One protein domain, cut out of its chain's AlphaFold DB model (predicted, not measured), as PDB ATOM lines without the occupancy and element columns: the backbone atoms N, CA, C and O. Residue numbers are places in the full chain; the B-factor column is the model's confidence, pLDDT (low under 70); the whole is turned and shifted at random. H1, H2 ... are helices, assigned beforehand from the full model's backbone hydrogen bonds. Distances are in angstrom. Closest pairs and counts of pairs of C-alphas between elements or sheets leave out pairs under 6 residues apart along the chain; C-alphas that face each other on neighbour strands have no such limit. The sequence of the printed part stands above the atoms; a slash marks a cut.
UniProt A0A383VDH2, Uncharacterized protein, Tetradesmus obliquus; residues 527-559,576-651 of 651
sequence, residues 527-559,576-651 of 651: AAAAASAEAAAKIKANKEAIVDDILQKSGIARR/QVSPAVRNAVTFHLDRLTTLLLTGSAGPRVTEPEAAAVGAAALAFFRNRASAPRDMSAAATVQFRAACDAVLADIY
ATOM      1  N   ALA A 527      -9.007 -19.927 -17.043       57.28
ATOM      2  CA  ALA A 527      -8.125 -19.675 -18.182       57.28
ATOM      3  C   ALA A 527      -7.187 -20.860 -18.500       57.28
ATOM      4  O   ALA A 527      -6.920 -21.139 -19.669       57.28
ATOM      5  N   ALA A 528      -6.744 -21.617 -17.488       63.38
ATOM      6  CA  ALA A 528      -5.880 -22.786 -17.674       63.38
ATOM      7  C   ALA A 528      -6.616 -23.955 -18.354       63.38
ATOM      8  O   ALA A 528      -6.022 -24.691 -19.146       63.38
ATOM      9  N   ALA A 529      -7.922 -24.098 -18.105       71.19
ATOM     10  CA  ALA A 529      -8.755 -25.106 -18.758       71.19
ATOM     11  C   ALA A 529      -8.950 -24.800 -20.255       71.19
ATOM     12  O   ALA A 529      -8.828 -25.697 -21.087       71.19
ATOM     13  N   ALA A 530      -9.174 -23.527 -20.608       75.06
ATOM     14  CA  ALA A 530      -9.276 -23.091 -22.002       75.06
ATOM     15  C   ALA A 530      -7.951 -23.286 -22.764       75.06
ATOM     16  O   ALA A 530      -7.945 -23.836 -23.865       75.06
ATOM     17  N   ALA A 531      -6.824 -22.928 -22.141       80.31
ATOM     18  CA  ALA A 531      -5.487 -23.143 -22.694       80.31
ATOM     19  C   ALA A 531      -5.151 -24.637 -22.883       80.31
ATOM     20  O   ALA A 531      -4.553 -25.027 -23.887       80.31
ATOM     21  N   SER A 532      -5.574 -25.495 -21.950       81.50
ATOM     22  CA  SER A 532      -5.388 -26.950 -22.060       81.50
ATOM     23  C   SER A 532      -6.252 -27.557 -23.171       81.50
ATOM     24  O   SER A 532      -5.777 -28.401 -23.934       81.50
ATOM     25  N   ALA A 533      -7.491 -27.079 -23.327       80.62
ATOM     26  CA  ALA A 533      -8.382 -27.483 -24.413       80.62
ATOM     27  C   ALA A 533      -7.845 -27.062 -25.792       80.62
ATOM     28  O   ALA A 533      -7.895 -27.849 -26.739       80.62
ATOM     29  N   GLU A 534      -7.275 -25.858 -25.899       82.00
ATOM     30  CA  GLU A 534      -6.608 -25.375 -27.110       82.00
ATOM     31  C   GLU A 534      -5.415 -26.270 -27.487       82.00
ATOM     32  O   GLU A 534      -5.332 -26.753 -28.622       82.00
ATOM     33  N   ALA A 535      -4.526 -26.559 -26.529       83.75
ATOM     34  CA  ALA A 535      -3.379 -27.437 -26.744       83.75
ATOM     35  C   ALA A 535      -3.815 -28.834 -27.222       83.75
ATOM     36  O   ALA A 535      -3.296 -29.353 -28.216       83.75
ATOM     37  N   ALA A 536      -4.820 -29.422 -26.569       84.25
ATOM     38  CA  ALA A 536      -5.381 -30.713 -26.950       84.25
ATOM     39  C   ALA A 536      -5.974 -30.702 -28.370       84.25
ATOM     40  O   ALA A 536      -5.724 -31.623 -29.153       84.25
ATOM     41  N   ALA A 537      -6.722 -29.656 -28.732       79.56
ATOM     42  CA  ALA A 537      -7.321 -29.517 -30.056       79.56
ATOM     43  C   ALA A 537      -6.255 -29.460 -31.162       79.56
ATOM     44  O   ALA A 537      -6.393 -30.121 -32.193       79.56
ATOM     45  N   LYS A 538      -5.161 -28.729 -30.930       81.50
ATOM     46  CA  LYS A 538      -4.062 -28.564 -31.894       81.50
ATOM     47  C   LYS A 538      -3.233 -29.838 -32.066       81.50
ATOM     48  O   LYS A 538      -2.851 -30.157 -33.194       81.50
ATOM     49  N   ILE A 539      -2.998 -30.592 -30.988       84.00
ATOM     50  CA  ILE A 539      -2.346 -31.913 -31.053       84.00
ATOM     51  C   ILE A 539      -3.230 -32.892 -31.827       84.00
ATOM     52  O   ILE A 539      -2.749 -33.574 -32.729       84.00
ATOM     53  N   LYS A 540      -4.536 -32.921 -31.529       80.62
ATOM     54  CA  LYS A 540      -5.497 -33.799 -32.205       80.62
ATOM     55  C   LYS A 540      -5.617 -33.484 -33.699       80.62
ATOM     56  O   LYS A 540      -5.647 -34.411 -34.504       80.62
ATOM     57  N   ALA A 541      -5.645 -32.203 -34.067       77.50
ATOM     58  CA  ALA A 541      -5.733 -31.759 -35.459       77.50
ATOM     59  C   ALA A 541      -4.501 -32.147 -36.296       77.50
ATOM     60  O   ALA A 541      -4.634 -32.436 -37.480       77.50
ATOM     61  N   ASN A 542      -3.314 -32.200 -35.680       77.56
ATOM     62  CA  ASN A 542      -2.041 -32.463 -36.362       77.56
ATOM     63  C   ASN A 542      -1.438 -33.839 -36.034       77.56
ATOM     64  O   ASN A 542      -0.253 -34.070 -36.278       77.56
ATOM     65  N   LYS A 543      -2.235 -34.751 -35.467       81.56
ATOM     66  CA  LYS A 543      -1.766 -36.000 -34.852       81.56
ATOM     67  C   LYS A 543      -0.851 -36.821 -35.764       81.56
ATOM     68  O   LYS A 543       0.247 -37.178 -35.353       81.56
ATOM     69  N   GLU A 544      -1.258 -37.060 -37.010       78.75
ATOM     70  CA  GLU A 544      -0.476 -37.871 -37.957       78.75
ATOM     71  C   GLU A 544       0.854 -37.208 -38.343       78.75
ATOM     72  O   GLU A 544       1.896 -37.862 -38.348       78.75
ATOM     73  N   ALA A 545       0.849 -35.893 -38.576       75.56
ATOM     74  CA  ALA A 545       2.059 -35.143 -38.905       75.56
ATOM     75  C   ALA A 545       3.055 -35.120 -37.734       75.56
ATOM     76  O   ALA A 545       4.260 -35.248 -37.942       75.56
ATOM     77  N   ILE A 546       2.554 -35.001 -36.500       77.69
ATOM     78  CA  ILE A 546       3.368 -35.058 -35.280       77.69
ATOM     79  C   ILE A 546       3.996 -36.446 -35.124       77.69
ATOM     80  O   ILE A 546       5.198 -36.549 -34.880       77.69
ATOM     81  N   VAL A 547       3.208 -37.514 -35.291       80.31
ATOM     82  CA  VAL A 547       3.711 -38.894 -35.222       80.31
ATOM     83  C   VAL A 547       4.802 -39.114 -36.267       80.31
ATOM     84  O   VAL A 547       5.869 -39.630 -35.934       80.31
ATOM     85  N   ASP A 548       4.588 -38.685 -37.510       72.56
ATOM     86  CA  ASP A 548       5.581 -38.839 -38.571       72.56
ATOM     87  C   ASP A 548       6.855 -38.018 -38.313       72.56
ATOM     88  O   ASP A 548       7.958 -38.536 -38.518       72.56
ATOM     89  N   ASP A 549       6.741 -36.786 -37.804       70.88
ATOM     90  CA  ASP A 549       7.900 -35.958 -37.440       70.88
ATOM     91  C   ASP A 549       8.717 -36.604 -36.315       70.88
ATOM     92  O   ASP A 549       9.938 -36.741 -36.430       70.88
ATOM     93  N   ILE A 550       8.040 -37.090 -35.266       71.19
ATOM     94  CA  ILE A 550       8.665 -37.836 -34.171       71.19
ATOM     95  C   ILE A 550       9.388 -39.056 -34.735       71.19
ATOM     96  O   ILE A 550      10.581 -39.223 -34.489       71.19
ATOM     97  N   LEU A 551       8.719 -39.900 -35.520       70.19
ATOM     98  CA  LEU A 551       9.316 -41.136 -36.030       70.19
ATOM     99  C   LEU A 551      10.530 -40.874 -36.931       70.19
ATOM    100  O   LEU A 551      11.502 -41.626 -36.875       70.19
ATOM    101  N   GLN A 552      10.507 -39.806 -37.730       64.56
ATOM    102  CA  GLN A 552      11.594 -39.477 -38.653       64.56
ATOM    103  C   GLN A 552      12.776 -38.774 -37.977       64.56
ATOM    104  O   GLN A 552      13.920 -38.982 -38.387       64.56
ATOM    105  N   LYS A 553      12.524 -37.925 -36.972       58.56
ATOM    106  CA  LYS A 553      13.516 -36.952 -36.481       58.56
ATOM    107  C   LYS A 553      13.954 -37.155 -35.031       58.56
ATOM    108  O   LYS A 553      14.994 -36.624 -34.651       58.56
ATOM    109  N   SER A 554      13.237 -37.952 -34.238       58.28
ATOM    110  CA  SER A 554      13.627 -38.267 -32.849       58.28
ATOM    111  C   SER A 554      14.801 -39.241 -32.739       58.28
ATOM    112  O   SER A 554      15.402 -39.377 -31.675       58.28
ATOM    113  N   GLY A 555      15.125 -39.945 -33.828       52.50
ATOM    114  CA  GLY A 555      16.101 -41.031 -33.813       52.50
ATOM    115  C   GLY A 555      15.572 -42.337 -33.211       52.50
ATOM    116  O   GLY A 555      16.329 -43.305 -33.173       52.50
ATOM    117  N   ILE A 556      14.291 -42.391 -32.807       59.22
ATOM    118  CA  ILE A 556      13.610 -43.622 -32.370       59.22
ATOM    119  C   ILE A 556      13.640 -44.669 -33.490       59.22
ATOM    120  O   ILE A 556      13.844 -45.844 -33.209       59.22
ATOM    121  N   ALA A 557      13.528 -44.253 -34.756       53.03
ATOM    122  CA  ALA A 557      13.665 -45.123 -35.919       53.03
ATOM    123  C   ALA A 557      14.874 -44.701 -36.780       53.03
ATOM    124  O   ALA A 557      14.852 -43.659 -37.434       53.03
ATOM    125  N   ARG A 558      15.956 -45.500 -36.799       47.16
ATOM    126  CA  ARG A 558      17.122 -45.278 -37.684       47.16
ATOM    127  C   ARG A 558      17.280 -46.407 -38.707       47.16
ATOM    128  O   ARG A 558      17.266 -47.584 -38.356       47.16
ATOM    129  N   ARG A 559      17.500 -46.049 -39.977       45.81
ATOM    130  CA  ARG A 559      17.760 -46.984 -41.090       45.81
ATOM    131  C   ARG A 559      19.119 -47.686 -40.910       45.81
ATOM    132  O   ARG A 559      20.158 -47.134 -41.263       45.81
ATOM    133  N   GLN A 576       9.814 -50.653 -43.409       57.38
ATOM    134  CA  GLN A 576       8.932 -49.664 -42.780       57.38
ATOM    135  C   GLN A 576       9.064 -49.720 -41.258       57.38
ATOM    136  O   GLN A 576       9.427 -50.762 -40.714       57.38
ATOM    137  N   VAL A 577       8.800 -48.601 -40.577       61.59
ATOM    138  CA  VAL A 577       8.790 -48.541 -39.107       61.59
ATOM    139  C   VAL A 577       7.787 -49.566 -38.572       61.59
ATOM    140  O   VAL A 577       6.679 -49.668 -39.098       61.59
ATOM    141  N   SER A 578       8.177 -50.327 -37.549       65.50
ATOM    142  CA  SER A 578       7.314 -51.339 -36.934       65.50
ATOM    143  C   SER A 578       5.987 -50.719 -36.464       65.50
ATOM    144  O   SER A 578       6.015 -49.684 -35.786       65.50
ATOM    145  N   PRO A 579       4.828 -51.344 -36.762       72.00
ATOM    146  CA  PRO A 579       3.533 -50.892 -36.260       72.00
ATOM    147  C   PRO A 579       3.506 -50.717 -34.739       72.00
ATOM    148  O   PRO A 579       2.878 -49.786 -34.254       72.00
ATOM    149  N   ALA A 580       4.252 -51.536 -33.987       67.06
ATOM    150  CA  ALA A 580       4.347 -51.428 -32.530       67.06
ATOM    151  C   ALA A 580       4.946 -50.084 -32.070       67.06
ATOM    152  O   ALA A 580       4.431 -49.456 -31.149       67.06
ATOM    153  N   VAL A 581       5.981 -49.590 -32.759       66.69
ATOM    154  CA  VAL A 581       6.641 -48.312 -32.436       66.69
ATOM    155  C   VAL A 581       5.721 -47.137 -32.757       66.69
ATOM    156  O   VAL A 581       5.566 -46.236 -31.936       66.69
ATOM    157  N   ARG A 582       5.067 -47.158 -33.926       81.81
ATOM    158  CA  ARG A 582       4.072 -46.137 -34.288       81.81
ATOM    159  C   ARG A 582       2.914 -46.134 -33.288       81.81
ATOM    160  O   ARG A 582       2.552 -45.070 -32.799       81.81
ATOM    161  N   ASN A 583       2.392 -47.308 -32.932       80.88
ATOM    162  CA  ASN A 583       1.304 -47.446 -31.966       80.88
ATOM    163  C   ASN A 583       1.695 -46.922 -30.580       80.88
ATOM    164  O   ASN A 583       0.881 -46.257 -29.949       80.88
ATOM    165  N   ALA A 584       2.933 -47.148 -30.130       78.50
ATOM    166  CA  ALA A 584       3.425 -46.610 -28.865       78.50
ATOM    167  C   ALA A 584       3.496 -45.071 -28.872       78.50
ATOM    168  O   ALA A 584       2.999 -44.432 -27.945       78.50
ATOM    169  N   VAL A 585       4.040 -44.453 -29.930       82.25
ATOM    170  CA  VAL A 585       4.058 -42.980 -30.064       82.25
ATOM    171  C   VAL A 585       2.634 -42.420 -30.058       82.25
ATOM    172  O   VAL A 585       2.329 -41.504 -29.293       82.25
ATOM    173  N   THR A 586       1.748 -43.005 -30.864       87.44
ATOM    174  CA  THR A 586       0.338 -42.610 -30.955       87.44
ATOM    175  C   THR A 586      -0.377 -42.736 -29.610       87.44
ATOM    176  O   THR A 586      -1.051 -41.800 -29.186       87.44
ATOM    177  N   PHE A 587      -0.176 -43.850 -28.902       86.88
ATOM    178  CA  PHE A 587      -0.760 -44.098 -27.586       86.88
ATOM    179  C   PHE A 587      -0.347 -43.025 -26.572       86.88
ATOM    180  O   PHE A 587      -1.192 -42.476 -25.871       86.88
ATOM    181  N   HIS A 588       0.935 -42.658 -26.519       86.44
ATOM    182  CA  HIS A 588       1.412 -41.645 -25.576       86.44
ATOM    183  C   HIS A 588       0.980 -40.212 -25.936       86.44
ATOM    184  O   HIS A 588       0.767 -39.404 -25.030       86.44
ATOM    185  N   LEU A 589       0.754 -39.904 -27.219       87.88
ATOM    186  CA  LEU A 589       0.104 -38.654 -27.638       87.88
ATOM    187  C   LEU A 589      -1.385 -38.609 -27.253       87.88
ATOM    188  O   LEU A 589      -1.895 -37.553 -26.869       87.88
ATOM    189  N   ASP A 590      -2.081 -39.746 -27.295       86.75
ATOM    190  CA  ASP A 590      -3.472 -39.846 -26.838       86.75
ATOM    191  C   ASP A 590      -3.581 -39.695 -25.319       86.75
ATOM    192  O   ASP A 590      -4.471 -38.997 -24.830       86.75
ATOM    193  N   ARG A 591      -2.631 -40.254 -24.561       89.56
ATOM    194  CA  ARG A 591      -2.520 -40.021 -23.112       89.56
ATOM    195  C   ARG A 591      -2.281 -38.551 -22.779       89.56
ATOM    196  O   ARG A 591      -2.941 -38.015 -21.894       89.56
ATOM    197  N   LEU A 592      -1.391 -37.886 -23.518       88.44
ATOM    198  CA  LEU A 592      -1.142 -36.447 -23.391       88.44
ATOM    199  C   LEU A 592      -2.407 -35.620 -23.658       88.44
ATOM    200  O   LEU A 592      -2.754 -34.742 -22.872       88.44
ATOM    201  N   THR A 593      -3.122 -35.929 -24.739       85.81
ATOM    202  CA  THR A 593      -4.358 -35.223 -25.109       85.81
ATOM    203  C   THR A 593      -5.463 -35.460 -24.075       85.81
ATOM    204  O   THR A 593      -6.205 -34.542 -23.735       85.81
ATOM    205  N   THR A 594      -5.550 -36.674 -23.524       82.75
ATOM    206  CA  THR A 594      -6.524 -37.032 -22.484       82.75
ATOM    207  C   THR A 594      -6.218 -36.311 -21.172       82.75
ATOM    208  O   THR A 594      -7.137 -35.790 -20.541       82.75
ATOM    209  N   LEU A 595      -4.938 -36.195 -20.799       84.94
ATOM    210  CA  LEU A 595      -4.513 -35.420 -19.634       84.94
ATOM    211  C   LEU A 595      -4.906 -33.946 -19.770       84.94
ATOM    212  O   LEU A 595      -5.483 -33.388 -18.844       84.94
ATOM    213  N   LEU A 596      -4.661 -33.344 -20.935       84.12
ATOM    214  CA  LEU A 596      -5.017 -31.949 -21.213       84.12
ATOM    215  C   LEU A 596      -6.535 -31.694 -21.170       84.12
ATOM    216  O   LEU A 596      -6.962 -30.617 -20.769       84.12
ATOM    217  N   LEU A 597      -7.356 -32.670 -21.570       80.56
ATOM    218  CA  LEU A 597      -8.816 -32.516 -21.609       80.56
ATOM    219  C   LEU A 597      -9.515 -32.878 -20.296       80.56
ATOM    220  O   LEU A 597     -10.584 -32.347 -20.011       80.56
ATOM    221  N   THR A 598      -8.960 -33.815 -19.527       77.31
ATOM    222  CA  THR A 598      -9.663 -34.440 -18.390       77.31
ATOM    223  C   THR A 598      -8.929 -34.311 -17.060       77.31
ATOM    224  O   THR A 598      -9.475 -34.681 -16.025       77.31
ATOM    225  N   GLY A 599      -7.681 -33.835 -17.069       75.00
ATOM    226  CA  GLY A 599      -6.813 -33.829 -15.892       75.00
ATOM    227  C   GLY A 599      -6.246 -35.206 -15.526       75.00
ATOM    228  O   GLY A 599      -5.513 -35.314 -14.547       75.00
ATOM    229  N   SER A 600      -6.522 -36.256 -16.312       73.56
ATOM    230  CA  SER A 600      -5.962 -37.601 -16.125       73.56
ATOM    231  C   SER A 600      -5.414 -38.176 -17.432       73.56
ATOM    232  O   SER A 600      -6.069 -38.137 -18.467       73.56
ATOM    233  N   ALA A 601      -4.210 -38.753 -17.396       72.62
ATOM    234  CA  ALA A 601      -3.546 -39.321 -18.576       72.62
ATOM    235  C   ALA A 601      -4.086 -40.707 -18.989       72.62
ATOM    236  O   ALA A 601      -3.539 -41.341 -19.896       72.62
ATOM    237  N   GLY A 602      -5.121 -41.213 -18.308       71.81
ATOM    238  CA  GLY A 602      -5.670 -42.544 -18.555       71.81
ATOM    239  C   GLY A 602      -4.700 -43.686 -18.197       71.81
ATOM    240  O   GLY A 602      -3.701 -43.465 -17.502       71.81
ATOM    241  N   PRO A 603      -4.984 -44.924 -18.646       72.19
ATOM    242  CA  PRO A 603      -4.257 -46.117 -18.223       72.19
ATOM    243  C   PRO A 603      -2.786 -46.089 -18.653       72.19
ATOM    244  O   PRO A 603      -2.441 -45.641 -19.748       72.19
ATOM    245  N   ARG A 604      -1.914 -46.597 -17.778       72.25
ATOM    246  CA  ARG A 604      -0.479 -46.729 -18.049       72.25
ATOM    247  C   ARG A 604      -0.215 -47.861 -19.032       72.25
ATOM    248  O   ARG A 604      -0.903 -48.879 -19.021       72.25
ATOM    249  N   VAL A 605       0.830 -47.699 -19.840       67.88
ATOM    250  CA  VAL A 605       1.340 -48.796 -20.663       67.88
ATOM    251  C   VAL A 605       2.121 -49.750 -19.760       67.88
ATOM    252  O   VAL A 605       2.966 -49.324 -18.975       67.88
ATOM    253  N   THR A 606       1.802 -51.038 -19.826       62.06
ATOM    254  CA  THR A 606       2.474 -52.077 -19.028       62.06
ATOM    255  C   THR A 606       3.681 -52.664 -19.752       62.06
ATOM    256  O   THR A 606       4.561 -53.239 -19.114       62.06
ATOM    257  N   GLU A 607       3.739 -52.501 -21.075       65.19
ATOM    258  CA  GLU A 607       4.821 -52.989 -21.920       65.19
ATOM    259  C   GLU A 607       6.034 -52.036 -21.871       65.19
ATOM    260  O   GLU A 607       5.928 -50.880 -22.296       65.19
ATOM    261  N   PRO A 608       7.211 -52.494 -21.398       52.41
ATOM    262  CA  PRO A 608       8.386 -51.633 -21.231       52.41
ATOM    263  C   PRO A 608       8.899 -50.996 -22.532       52.41
ATOM    264  O   PRO A 608       9.430 -49.885 -22.505       52.41
ATOM    265  N   GLU A 609       8.741 -51.677 -23.674       52.78
ATOM    266  CA  GLU A 609       9.152 -51.159 -24.986       52.78
ATOM    267  C   GLU A 609       8.288 -49.964 -25.406       52.78
ATOM    268  O   GLU A 609       8.816 -48.920 -25.797       52.78
ATOM    269  N   ALA A 610       6.968 -50.070 -25.229       59.28
ATOM    270  CA  ALA A 610       6.041 -48.983 -25.510       59.28
ATOM    271  C   ALA A 610       6.283 -47.771 -24.590       59.28
ATOM    272  O   ALA A 610       6.271 -46.635 -25.064       59.28
ATOM    273  N   ALA A 611       6.597 -48.010 -23.309       59.25
ATOM    274  CA  ALA A 611       6.900 -46.962 -22.330       59.25
ATOM    275  C   ALA A 611       8.158 -46.164 -22.708       59.25
ATOM    276  O   ALA A 611       8.149 -44.932 -22.705       59.25
ATOM    277  N   ALA A 612       9.235 -46.858 -23.089       54.28
ATOM    278  CA  ALA A 612      10.491 -46.227 -23.491       54.28
ATOM    279  C   ALA A 612      10.345 -45.420 -24.792       54.28
ATOM    280  O   ALA A 612      10.853 -44.300 -24.892       54.28
ATOM    281  N   VAL A 613       9.613 -45.959 -25.777       64.38
ATOM    282  CA  VAL A 613       9.284 -45.245 -27.020       64.38
ATOM    283  C   VAL A 613       8.450 -43.998 -26.719       64.38
ATOM    284  O   VAL A 613       8.744 -42.927 -27.249       64.38
ATOM    285  N   GLY A 614       7.467 -44.106 -25.821       70.31
ATOM    286  CA  GLY A 614       6.658 -42.988 -25.342       70.31
ATOM    287  C   GLY A 614       7.470 -41.888 -24.670       70.31
ATOM    288  O   GLY A 614       7.308 -40.713 -25.000       70.31
ATOM    289  N   ALA A 615       8.384 -42.259 -23.770       63.62
ATOM    290  CA  ALA A 615       9.251 -41.314 -23.076       63.62
ATOM    291  C   ALA A 615      10.163 -40.554 -24.048       63.62
ATOM    292  O   ALA A 615      10.259 -39.327 -23.990       63.62
ATOM    293  N   ALA A 616      10.787 -41.264 -24.992       59.81
ATOM    294  CA  ALA A 616      11.622 -40.645 -26.017       59.81
ATOM    295  C   ALA A 616      10.807 -39.725 -26.945       59.81
ATOM    296  O   ALA A 616      11.261 -38.629 -27.281       59.81
ATOM    297  N   ALA A 617       9.595 -40.140 -27.325       71.75
ATOM    298  CA  ALA A 617       8.705 -39.375 -28.191       71.75
ATOM    299  C   ALA A 617       8.218 -38.082 -27.531       71.75
ATOM    300  O   ALA A 617       8.306 -37.018 -28.140       71.75
ATOM    301  N   LEU A 618       7.760 -38.150 -26.278       75.25
ATOM    302  CA  LEU A 618       7.278 -36.983 -25.536       75.25
ATOM    303  C   LEU A 618       8.415 -36.033 -25.157       75.25
ATOM    304  O   LEU A 618       8.240 -34.822 -25.248       75.25
ATOM    305  N   ALA A 619       9.598 -36.549 -24.810       64.88
ATOM    306  CA  ALA A 619      10.774 -35.714 -24.575       64.88
ATOM    307  C   ALA A 619      11.204 -34.972 -25.852       64.88
ATOM    308  O   ALA A 619      11.503 -33.778 -25.805       64.88
ATOM    309  N   PHE A 620      11.188 -35.654 -27.002       67.81
ATOM    310  CA  PHE A 620      11.444 -35.030 -28.298       67.81
ATOM    311  C   PHE A 620      10.381 -33.980 -28.638       67.81
ATOM    312  O   PHE A 620      10.725 -32.857 -29.001       67.81
ATOM    313  N   PHE A 621       9.099 -34.313 -28.475       74.06
ATOM    314  CA  PHE A 621       7.989 -33.427 -28.811       74.06
ATOM    315  C   PHE A 621       7.967 -32.173 -27.924       74.06
ATOM    316  O   PHE A 621       7.867 -31.064 -28.442       74.06
ATOM    317  N   ARG A 622       8.193 -32.327 -26.613       73.56
ATOM    318  CA  ARG A 622       8.312 -31.226 -25.642       73.56
ATOM    319  C   ARG A 622       9.445 -30.255 -25.976       73.56
ATOM    320  O   ARG A 622       9.264 -29.047 -25.849       73.56
ATOM    321  N   ASN A 623      10.613 -30.780 -26.355       60.91
ATOM    322  CA  ASN A 623      11.835 -29.984 -26.508       60.91
ATOM    323  C   ASN A 623      12.021 -29.422 -27.929       60.91
ATOM    324  O   ASN A 623      12.710 -28.420 -28.093       60.91
ATOM    325  N   ARG A 624      11.430 -30.048 -28.957       60.12
ATOM    326  CA  ARG A 624      11.478 -29.568 -30.350       60.12
ATOM    327  C   ARG A 624      10.342 -28.607 -30.685       60.12
ATOM    328  O   ARG A 624      10.513 -27.759 -31.557       60.12
ATOM    329  N   ALA A 625       9.208 -28.710 -29.997       50.19
ATOM    330  CA  ALA A 625       8.168 -27.700 -30.074       50.19
ATOM    331  C   ALA A 625       8.609 -26.440 -29.297       50.19
ATOM    332  O   ALA A 625       8.207 -26.184 -28.158       50.19
ATOM    333  N   SER A 626       9.418 -25.594 -29.937       40.69
ATOM    334  CA  SER A 626       9.053 -24.173 -29.953       40.69
ATOM    335  C   SER A 626       7.615 -24.154 -30.460       40.69
ATOM    336  O   SER A 626       7.381 -24.803 -31.476       40.69
ATOM    337  N   ALA A 627       6.682 -23.581 -29.691       38.84
ATOM    338  CA  ALA A 627       5.233 -23.613 -29.916       38.84
ATOM    339  C   ALA A 627       4.864 -23.895 -31.386       38.84
ATOM    340  O   ALA A 627       5.406 -23.211 -32.266       38.84
ATOM    341  N   PRO A 628       3.974 -24.862 -31.704       43.31
ATOM    342  CA  PRO A 628       3.428 -24.883 -33.055       43.31
ATOM    343  C   PRO A 628       2.945 -23.459 -33.318       43.31
ATOM    344  O   PRO A 628       2.379 -22.850 -32.409       43.31
ATOM    345  N   ARG A 629       3.229 -22.909 -34.502       52.03
ATOM    346  CA  ARG A 629       2.980 -21.501 -34.881       52.03
ATOM    347  C   ARG A 629       1.513 -21.040 -34.700       52.03
ATOM    348  O   ARG A 629       1.187 -19.908 -35.026       52.03
ATOM    349  N   ASP A 630       0.676 -21.903 -34.126       58.72
ATOM    350  CA  ASP A 630      -0.763 -21.861 -33.993       58.72
ATOM    351  C   ASP A 630      -1.275 -22.130 -32.552       58.72
ATOM    352  O   ASP A 630      -2.476 -22.366 -32.413       58.72
ATOM    353  N   MET A 631      -0.426 -22.183 -31.507       71.25
ATOM    354  CA  MET A 631      -0.849 -22.260 -30.087       71.25
ATOM    355  C   MET A 631      -0.544 -20.955 -29.340       71.25
ATOM    356  O   MET A 631       0.529 -20.377 -29.505       71.25
ATOM    357  N   SER A 632      -1.444 -20.538 -28.451       75.56
ATOM    358  CA  SER A 632      -1.216 -19.427 -27.525       75.56
ATOM    359  C   SER A 632      -0.071 -19.714 -26.539       75.56
ATOM    360  O   SER A 632       0.301 -20.867 -26.273       75.56
ATOM    361  N   ALA A 633       0.501 -18.657 -25.954       68.62
ATOM    362  CA  ALA A 633       1.547 -18.785 -24.937       68.62
ATOM    363  C   ALA A 633       1.059 -19.599 -23.724       68.62
ATOM    364  O   ALA A 633       1.761 -20.497 -23.254       68.62
ATOM    365  N   ALA A 634      -0.181 -19.363 -23.284       71.50
ATOM    366  CA  ALA A 634      -0.811 -20.116 -22.204       71.50
ATOM    367  C   ALA A 634      -0.997 -21.601 -22.571       71.50
ATOM    368  O   ALA A 634      -0.657 -22.476 -21.773       71.50
ATOM    369  N   ALA A 635      -1.457 -21.908 -23.791       75.06
ATOM    370  CA  ALA A 635      -1.585 -23.287 -24.270       75.06
ATOM    371  C   ALA A 635      -0.227 -23.999 -24.365       75.06
ATOM    372  O   ALA A 635      -0.124 -25.184 -24.052       75.06
ATOM    373  N   THR A 636       0.836 -23.274 -24.718       73.88
ATOM    374  CA  THR A 636       2.207 -23.807 -24.767       73.88
ATOM    375  C   THR A 636       2.723 -24.191 -23.379       73.88
ATOM    376  O   THR A 636       3.354 -25.241 -23.223       73.88
ATOM    377  N   VAL A 637       2.434 -23.377 -22.359       74.62
ATOM    378  CA  VAL A 637       2.775 -23.685 -20.961       74.62
ATOM    379  C   VAL A 637       2.031 -24.940 -20.493       74.62
ATOM    380  O   VAL A 637       2.667 -25.866 -19.985       74.62
ATOM    381  N   GLN A 638       0.721 -25.029 -20.747       80.56
ATOM    382  CA  GLN A 638      -0.085 -26.205 -20.386       80.56
ATOM    383  C   GLN A 638       0.359 -27.470 -21.134       80.56
ATOM    384  O   GLN A 638       0.492 -28.535 -20.535       80.56
ATOM    385  N   PHE A 639       0.678 -27.359 -22.426       84.31
ATOM    386  CA  PHE A 639       1.230 -28.449 -23.231       84.31
ATOM    387  C   PHE A 639       2.526 -29.018 -22.637       84.31
ATOM    388  O   PHE A 639       2.670 -30.238 -22.513       84.31
ATOM    389  N   ARG A 640       3.471 -28.149 -22.259       75.88
ATOM    390  CA  ARG A 640       4.756 -28.578 -21.685       75.88
ATOM    391  C   ARG A 640       4.580 -29.207 -20.308       75.88
ATOM    392  O   ARG A 640       5.160 -30.265 -20.071       75.88
ATOM    393  N   ALA A 641       3.743 -28.610 -19.460       76.06
ATOM    394  CA  ALA A 641       3.396 -29.166 -18.156       76.06
ATOM    395  C   ALA A 641       2.746 -30.553 -18.290       76.06
ATOM    396  O   ALA A 641       3.128 -31.490 -17.590       76.06
ATOM    397  N   ALA A 642       1.832 -30.727 -19.248       82.06
ATOM    398  CA  ALA A 642       1.207 -32.015 -19.523       82.06
ATOM    399  C   ALA A 642       2.207 -33.048 -20.074       82.06
ATOM    400  O   ALA A 642       2.165 -34.209 -19.675       82.06
ATOM    401  N   CYS A 643       3.152 -32.645 -20.933       79.25
ATOM    402  CA  CYS A 643       4.235 -33.531 -21.369       79.25
ATOM    403  C   CYS A 643       5.093 -33.997 -20.189       79.25
ATOM    404  O   CYS A 643       5.396 -35.183 -20.099       79.25
ATOM    405  N   ASP A 644       5.464 -33.090 -19.281       73.25
ATOM    406  CA  ASP A 644       6.241 -33.432 -18.086       73.25
ATOM    407  C   ASP A 644       5.467 -34.352 -17.138       73.25
ATOM    408  O   ASP A 644       6.041 -35.310 -16.629       73.25
ATOM    409  N   ALA A 645       4.165 -34.131 -16.961       73.75
ATOM    410  CA  ALA A 645       3.312 -34.986 -16.144       73.75
ATOM    411  C   ALA A 645       3.159 -36.400 -16.732       73.75
ATOM    412  O   ALA A 645       3.286 -37.381 -16.002       73.75
ATOM    413  N   VAL A 646       2.956 -36.538 -18.050       76.50
ATOM    414  CA  VAL A 646       2.912 -37.865 -18.691       76.50
ATOM    415  C   VAL A 646       4.285 -38.537 -18.657       76.50
ATOM    416  O   VAL A 646       4.359 -39.739 -18.435       76.50
ATOM    417  N   LEU A 647       5.378 -37.788 -18.833       68.69
ATOM    418  CA  LEU A 647       6.736 -38.320 -18.690       68.69
ATOM    419  C   LEU A 647       7.000 -38.820 -17.267       68.69
ATOM    420  O   LEU A 647       7.500 -39.927 -17.102       68.69
ATOM    421  N   ALA A 648       6.638 -38.037 -16.252       63.47
ATOM    422  CA  ALA A 648       6.763 -38.419 -14.849       63.47
ATOM    423  C   ALA A 648       5.899 -39.636 -14.491       63.47
ATOM    424  O   ALA A 648       6.276 -40.401 -13.618       63.47
ATOM    425  N   ASP A 649       4.766 -39.829 -15.167       67.12
ATOM    426  CA  ASP A 649       3.907 -41.002 -14.996       67.12
ATOM    427  C   ASP A 649       4.444 -42.266 -15.704       67.12
ATOM    428  O   ASP A 649       4.102 -43.385 -15.313       67.12
ATOM    429  N   ILE A 650       5.272 -42.099 -16.744       62.44
ATOM    430  CA  ILE A 650       5.957 -43.197 -17.448       62.44
ATOM    431  C   ILE A 650       7.160 -43.721 -16.646       62.44
ATOM    432  O   ILE A 650       7.417 -44.928 -16.678       62.44
ATOM    433  N   TYR A 651       7.901 -42.829 -15.977       52.38
ATOM    434  CA  TYR A 651       9.052 -43.163 -15.124       52.38
ATOM    435  C   TYR A 651       8.617 -43.680 -13.749       52.38
ATOM    436  O   TYR A 651       9.264 -44.638 -13.259       52.38
TER     437      TYR A 651
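AT A GLANCE: This is residues 527 to 559 and 576 to 651 of the 651 residues of an uncharacterized protein of Tetradesmus obliquus (UniProt A0A383VDH2). Two antiparallel pairs of helices are stacked crosswise: H1 and H3 run side by side in one layer, and the helical hairpin of H4 and H5 packs across them. H3 is in the middle of the contacts and meets the four other helices, while the shorter H2 turns off sharply from the end of H1 and packs on residues 582 to 589 of H3. The printed part has 109 residues with five named helices, H1 to H5 in that order along the chain, and no named strand, and its class is all helix. It is compact, with a radius of gyration of the C-alphas of 13.0 A, and its C-alphas span 42 by 28 by 19 A along their three main axes.

HOW THE PARTS SIT: H1, residues 527 to 541, is joined by a tight link of one residue to H2, residues 543 to 553. These two are close but not clearly touching, with the closest C-alphas, those of Ile 539 and Ile 546, 7.8 A apart, and their lines are about perpendicular at 73 degrees. After the cut comes H3, residues 579 to 598, the hub, which touches four other helices. H3 touches H1 with residues 589 to 597 alone, at a shallow tilt of 25 degrees, opposite ways; the closest C-alphas are those of Ala 536 and Thr 593, 5.0 A apart. H3 touches H2 with residues 582 to 589 alone, at a steep tilt of 52 degrees, opposite ways, and the closest C-alphas are those of Val 547 and Thr 586, 6.6 A apart. H4, residues 608 to 624, touches H3 at a steep tilt of 63 degrees, the same way, on residues 580 to 589 of H3 alone, with the C-alphas of Ala 584 and Ala 610 closest at 4.9 A. H4 and H2 only just touch, with 3 pairs of C-alphas within 8 A, the closest those of Ile 550 and Ala 617 at 6.2 A; their lines are about perpendicular at 87 degrees. H5, residues 633 to 650, forms a helical hairpin with H4, at a shallow tilt of 22 degrees, opposite ways, and the closest C-alphas are those of Ala 615 and Leu 647, 5.9 A apart. H5 touches H1 with residues 634 to 639 alone, about perpendicular at 75 degrees, and there the C-alphas of Ala 531 and Ala 635 are closest at 4.2 A. H5 touches H3 at a steep tilt of 58 degrees, opposite ways, with the C-alphas of Leu 592 and Ala 642 closest at 6.3 A. H1 and H4 are apart, and so are H2 and H5. The helix packing is mostly crossed: of 7 touching pairs, 2 are at a shallow tilt. In H1, H2, H3, H4 and H5 every O i to N i+4 pair is within hydrogen-bond range.

IN THESE COORDINATES: H1 begins at C-alpha 527, (-8.125, -19.675, -18.182), and is 21.2 A long from first to last C-alpha. H2 has 11 residues and H3, the longest helix, has 20; H3 runs 27.6 A from C-alpha 579 at (3.533, -50.892, -36.260). H4 is 24.1 A long. H5 is 25.9 A long and ends at C-alpha 650, (5.957, -43.197, -17.448).

THE WHOLE: The two C-alphas farthest apart, those of Ala 527 and Arg 559, are 44.1 A apart. Residues 560 to 575 are not printed, and C-alphas 559 and 576 are 9.4 A apart across this cut, which lies in the link from H2 to H3. The links H3 to H4 and H4 to H5 are short, with 9 and 8 residues. Tyr 651 is the chain's last residue. The mean pLDDT of the printed part is 70.7, and 42 residues are under 70, among them residues 552 to 559, 605 to 613 and 623 to 630; H4 has a mean of 64.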